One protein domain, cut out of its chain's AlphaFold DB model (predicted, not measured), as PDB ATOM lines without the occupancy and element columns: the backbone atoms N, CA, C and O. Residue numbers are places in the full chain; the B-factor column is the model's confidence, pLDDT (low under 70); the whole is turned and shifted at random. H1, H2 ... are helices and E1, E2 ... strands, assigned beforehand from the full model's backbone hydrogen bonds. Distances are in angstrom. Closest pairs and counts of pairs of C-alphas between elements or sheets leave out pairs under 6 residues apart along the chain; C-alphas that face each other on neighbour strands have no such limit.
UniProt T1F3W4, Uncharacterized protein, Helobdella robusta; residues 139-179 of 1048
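What this domain is: This is residues 139 to 179 of the 1048 residues of an uncharacterized protein of Helobdella robusta (UniProt T1F3W4). Two hairpins of strands follow each other, a short one of E1 and E2 with the small helix H1 close beside it, and a longer one of E3 and E4 that reaches away to make much of the length. The two hairpins meet near Cys 157 of E2 and Cys 176 of E4, and their turns lie toward opposite ends of the longest axis. The printed part has 41 residues, with one named helix and four named strands in the order H1, E1, E2, E3, E4; the class is mostly strand. The strands form two sheets of two, E1 - E2 and E3 - E4, both antiparallel. The whole is only just compact, close to loose, with a radius of gyration of the C-alphas of 10.6 A, and only just elongated, spanning 31 by 20 by 16 A.

How they stand to each other: H1, residues 139 to 144, comes closest to E1, residues 148 to 151, at the C-alphas of Ile 142 and Ser 148, 5.5 A apart. Its closest C-alphas to E2, residues 154 to 157, are those of Cys 141 and Cys 155, also 5.5 A apart. In H1 every O i to N i+4 pair is within hydrogen-bond range. E1 and E2 form an antiparallel hairpin at 139 degrees between their directions, with N 149 and O 156 at 2.8 A and N 151 and O 154 at 2.9 A, within hydrogen-bond range. E3, residues 161 to 168, and E4, residues 171 to 178, form the second antiparallel hairpin, at 149 degrees, with N 166 and O 173 at 2.8 A and N 164 and O 175 at 2.9 A, within hydrogen-bond range. Between the hairpins, the closest C-alphas of E2 and E4 are those of Cys 157 and Cys 176, 5.5 A apart. H1 is apart from E3 and from E4, and E1 is only just apart from E3, at 8.3 A.

Where its parts are: H1 begins at C-alpha 139, at (451.625, 327.671, 431.318). The short hairpin follows, with E1 ending at C-alpha 151, at (452.102, 315.951, 429.247), and E2 beginning at residue 154. From first to last C-alpha, E3 is 20.4 A long and E4 is 21.4 A long. E4 ends at C-alpha 178, at (469.709, 321.414, 432.214).

The domain as a whole: The two C-alphas farthest apart are those of Glu 152 and Gly 169, 32.1 A. The printed part has no cut, and the four links between its named elements are tight. The mean pLDDT of the printed part is 72.3; residues 165 to 174 and 178 to 179 of the model are under 70.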
ATOM      1  N   VAL A 139     451.468 326.415 430.563       86.00
ATOM      2  CA  VAL A 139     451.625 327.671 431.318       86.00
ATOM      3  C   VAL A 139     451.541 327.423 432.823       86.00
ATOM      4  O   VAL A 139     452.312 328.005 433.580       86.00
ATOM      5  N   GLU A 140     450.649 326.529 433.247       82.31
ATOM      6  CA  GLU A 140     450.503 326.134 434.648       82.31
ATOM      7  C   GLU A 140     451.737 325.375 435.158       82.31
ATOM      8  O   GLU A 140     452.204 325.642 436.263       82.31
ATOM      9  N   CYS A 141     452.313 324.488 434.341       82.81
ATOM     10  CA  CYS A 141     453.568 323.823 434.686       82.81
ATOM     11  C   CYS A 141     454.734 324.817 434.750       82.81
ATOM     12  O   CYS A 141     455.435 324.851 435.754       82.81
ATOM     13  N   ILE A 142     454.895 325.691 433.749       80.25
ATOM     14  CA  ILE A 142     455.974 326.695 433.690       80.25
ATOM     15  C   ILE A 142     455.910 327.683 434.868       80.25
ATOM     16  O   ILE A 142     456.952 328.116 435.354       80.25
ATOM     17  N   GLN A 143     454.712 328.025 435.355       76.19
ATOM     18  CA  GLN A 143     454.534 328.885 436.534       76.19
ATOM     19  C   GLN A 143     454.919 328.206 437.859       76.19
ATOM     20  O   GLN A 143     455.273 328.909 438.803       76.19
ATOM     21  N   ARG A 144     454.855 326.871 437.936       73.19
ATOM     22  CA  ARG A 144     455.197 326.077 439.133       73.19
ATOM     23  C   ARG A 144     456.642 325.550 439.096       73.19
ATOM     24  O   ARG A 144     457.285 325.451 440.134       73.19
ATOM     25  N   LEU A 145     457.148 325.215 437.908       78.50
ATOM     26  CA  LEU A 145     458.457 324.615 437.639       78.50
ATOM     27  C   LEU A 145     459.021 325.169 436.323       78.50
ATOM     28  O   LEU A 145     458.507 324.871 435.238       78.50
ATOM     29  N   ASN A 146     460.111 325.939 436.396       75.56
ATOM     30  CA  ASN A 146     460.786 326.446 435.199       75.56
ATOM     31  C   ASN A 146     461.230 325.290 434.286       75.56
ATOM     32  O   ASN A 146     461.640 324.233 434.752       75.56
ATOM     33  N   HIS A 147     461.165 325.501 432.970       87.12
ATOM     34  CA  HIS A 147     461.560 324.511 431.955       87.12
ATOM     35  C   HIS A 147     460.794 323.169 432.006       87.12
ATOM     36  O   HIS A 147     461.333 322.123 431.636       87.12
ATOM     37  N   SER A 148     459.519 323.207 432.400       89.19
ATOM     38  CA  SER A 148     458.575 322.084 432.308       89.19
ATOM     39  C   SER A 148     457.458 322.330 431.275       89.19
ATOM     40  O   SER A 148     457.313 323.431 430.746       89.19
ATOM     41  N   SER A 149     456.677 321.293 430.962       90.69
ATOM     42  CA  SER A 149     455.460 321.332 430.135       90.69
ATOM     43  C   SER A 149     454.435 320.305 430.636       90.69
ATOM     44  O   SER A 149     454.783 319.402 431.397       90.69
ATOM     45  N   CYS A 150     453.177 320.415 430.213       90.62
ATOM     46  CA  CYS A 150     452.084 319.543 430.640       90.62
ATOM     47  C   CYS A 150     451.885 318.379 429.657       90.62
ATOM     48  O   CYS A 150     451.397 318.567 428.543       90.62
ATOM     49  N   PHE A 151     452.236 317.158 430.067       83.62
ATOM     50  CA  PHE A 151     452.102 315.951 429.247       83.62
ATOM     51  C   PHE A 151     451.225 314.907 429.952       83.62
ATOM     52  O   PHE A 151     451.440 314.589 431.117       83.62
ATOM     53  N   GLU A 152     450.201 314.392 429.260       83.69
ATOM     54  CA  GLU A 152     449.203 313.453 429.819       83.69
ATOM     55  C   GLU A 152     448.627 313.891 431.187       83.69
ATOM     56  O   GLU A 152     448.448 313.090 432.108       83.69
ATOM     57  N   ASN A 153     448.333 315.190 431.312       80.25
ATOM     58  CA  ASN A 153     447.882 315.856 432.537       80.25
ATOM     59  C   ASN A 153     448.844 315.700 433.734       80.25
ATOM     60  O   ASN A 153     448.378 315.642 434.866       80.25
ATOM     61  N   ARG A 154     450.166 315.632 433.524       79.19
ATOM     62  CA  ARG A 154     451.194 315.818 434.569       79.19
ATOM     63  C   ARG A 154     452.321 316.720 434.066       79.19
ATOM     64  O   ARG A 154     452.616 316.742 432.874       79.19
ATOM     65  N   CYS A 155     452.949 317.473 434.966       84.44
ATOM     66  CA  CYS A 155     454.093 318.304 434.596       84.44
ATOM     67  C   CYS A 155     455.346 317.441 434.402       84.44
ATOM     68  O   CYS A 155     455.688 316.618 435.247       84.44
ATOM     69  N   THR A 156     456.039 317.646 433.286       84.81
ATOM     70  CA  THR A 156     457.268 316.934 432.909       84.81
ATOM     71  C   THR A 156     458.321 317.933 432.444       84.81
ATOM     72  O   THR A 156     457.974 318.911 431.785       84.81
ATOM     73  N   CYS A 157     459.600 317.698 432.736       88.94
ATOM     74  CA  CYS A 157     460.674 318.560 432.236       88.94
ATOM     75  C   CYS A 157     460.750 318.551 430.699       88.94
ATOM     76  O   CYS A 157     460.514 317.521 430.062       88.94
ATOM     77  N   LEU A 158     461.112 319.691 430.104       86.81
ATOM     78  CA  LEU A 158     461.382 319.800 428.667       86.81
ATOM     79  C   LEU A 158     462.564 318.885 428.262       86.81
ATOM     80  O   LEU A 158     463.421 318.615 429.099       86.81
ATOM     81  N   PRO A 159     462.671 318.419 426.998       78.50
ATOM     82  CA  PRO A 159     463.566 317.307 426.623       78.50
ATOM     83  C   PRO A 159     465.064 317.471 426.949       78.50
ATOM     84  O   PRO A 159     465.758 316.478 427.197       78.50
ATOM     85  N   ASP A 160     465.549 318.715 426.966       76.44
ATOM     86  CA  ASP A 160     466.936 319.087 427.289       76.44
ATOM     87  C   ASP A 160     467.182 319.267 428.801       76.44
ATOM     88  O   ASP A 160     468.263 319.679 429.218       76.44
ATOM     89  N   TYR A 161     466.187 318.959 429.635       83.62
ATOM     90  CA  TYR A 161     466.189 319.106 431.087       83.62
ATOM     91  C   TYR A 161     465.831 317.765 431.744       83.62
ATOM     92  O   TYR A 161     465.165 316.912 431.155       83.62
ATOM     93  N   ILE A 162     466.299 317.550 432.970       74.38
ATOM     94  CA  ILE A 162     466.010 316.355 433.776       74.38
ATOM     95  C   ILE A 162     465.532 316.777 435.161       74.38
ATOM     96  O   ILE A 162     466.017 317.775 435.696       74.38
ATOM     97  N   SER A 163     464.611 316.011 435.753       71.56
ATOM     98  CA  SER A 163     464.262 316.221 437.156       71.56
ATOM     99  C   SER A 163     465.473 315.889 438.026       71.56
ATOM    100  O   SER A 163     466.159 314.876 437.842       71.56
ATOM    101  N   LYS A 164     465.765 316.776 438.970       73.25
ATOM    102  CA  LYS A 164     466.808 316.590 439.969       73.25
ATOM    103  C   LYS A 164     466.252 316.971 441.327       73.25
ATOM    104  O   LYS A 164     465.814 318.099 441.523       73.25
ATOM    105  N   ASN A 165     466.337 316.038 442.268       61.06
ATOM    106  CA  ASN A 165     466.060 316.323 443.667       61.06
ATOM    107  C   ASN A 165     467.138 317.273 444.209       61.06
ATOM    108  O   ASN A 165     468.328 316.945 444.208       61.06
ATOM    109  N   ILE A 166     466.714 318.454 444.650       56.56
ATOM    110  CA  ILE A 166     467.531 319.448 445.340       56.56
ATOM    111  C   ILE A 166     467.092 319.456 446.805       56.56
ATOM    112  O   ILE A 166     465.906 319.556 447.110       56.56
ATOM    113  N   SER A 167     468.057 319.325 447.715       42.06
ATOM    114  CA  SER A 167     467.823 319.386 449.159       42.06
ATOM    115  C   SER A 167     468.147 320.778 449.691       42.06
ATOM    116  O   SER A 167     469.285 321.234 449.554       42.06
ATOM    117  N   ILE A 168     467.188 321.426 450.355       38.94
ATOM    118  CA  ILE A 168     467.438 322.619 451.177       38.94
ATOM    119  C   ILE A 168     466.916 322.328 452.585       38.94
ATOM    120  O   ILE A 168     465.719 322.159 452.809       38.94
ATOM    121  N   GLY A 169     467.840 322.217 453.542       58.69
ATOM    122  CA  GLY A 169     467.530 321.655 454.856       58.69
ATOM    123  C   GLY A 169     467.088 320.191 454.744       58.69
ATOM    124  O   GLY A 169     467.673 319.420 453.986       58.69
ATOM    125  N   ASN A 170     466.042 319.823 455.486       36.28
ATOM    126  CA  ASN A 170     465.507 318.456 455.524       36.28
ATOM    127  C   ASN A 170     464.433 318.179 454.451       36.28
ATOM    128  O   ASN A 170     463.791 317.133 454.506       36.28
ATOM    129  N   VAL A 171     464.216 319.091 453.494       35.38
ATOM    130  CA  VAL A 171     463.214 318.942 452.424       35.38
ATOM    131  C   VAL A 171     463.908 318.766 451.074       35.38
ATOM    132  O   VAL A 171     464.821 319.519 450.726       35.38
ATOM    133  N   THR A 172     463.461 317.771 450.309       41.25
ATOM    134  CA  THR A 172     463.819 317.537 448.903       41.25
ATOM    135  C   THR A 172     462.690 317.988 447.988       41.25
ATOM    136  O   THR A 172     461.554 317.560 448.184       41.25
ATOM    137  N   TYR A 173     463.007 318.778 446.966       59.50
ATOM    138  CA  TYR A 173     462.086 319.133 445.884       59.50
ATOM    139  C   TYR A 173     462.703 318.791 444.522       59.50
ATOM    140  O   TYR A 173     463.924 318.837 444.362       59.50
ATOM    141  N   GLU A 174     461.876 318.436 443.537       62.47
ATOM    142  CA  GLU A 174     462.338 318.140 442.177       62.47
ATOM    143  C   GLU A 174     462.299 319.395 441.302       62.47
ATOM    144  O   GLU A 174     461.243 319.987 441.109       62.47
ATOM    145  N   ASP A 175     463.451 319.778 440.749       76.62
ATOM    146  CA  ASP A 175     463.591 320.890 439.802       76.62
ATOM    147  C   ASP A 175     464.058 320.379 438.430       76.62
ATOM    148  O   ASP A 175     464.782 319.382 438.336       76.62
ATOM    149  N   CYS A 176     463.650 321.055 437.356       78.75
ATOM    150  CA  CYS A 176     464.016 320.713 435.984       78.75
ATOM    151  C   CYS A 176     465.321 321.418 435.600       78.75
ATOM    152  O   CYS A 176     465.324 322.536 435.088       78.75
ATOM    153  N   VAL A 177     466.451 320.745 435.825       77.94
ATOM    154  CA  VAL A 177     467.789 321.287 435.543       77.94
ATOM    155  C   VAL A 177     468.289 320.868 434.161       77.94
ATOM    156  O   VAL A 177     467.980 319.773 433.691       77.94
ATOM    157  N   LEU A 178     469.097 321.719 433.514       65.50
ATOM    158  CA  LEU A 178     469.709 321.414 432.214       65.50
ATOM    159  C   LEU A 178     470.442 320.067 432.254       65.50
ATOM    160  O   LEU A 178     471.296 319.813 433.109       65.50
ATOM    161  N   ARG A 179     470.114 319.205 431.294       53.16
ATOM    162  CA  ARG A 179     470.682 317.871 431.142       53.16
ATOM    163  C   ARG A 179     472.119 317.999 430.651       53.16
ATOM    164  O   ARG A 179     472.356 318.152 429.457       53.16
TER     165      ARG A 179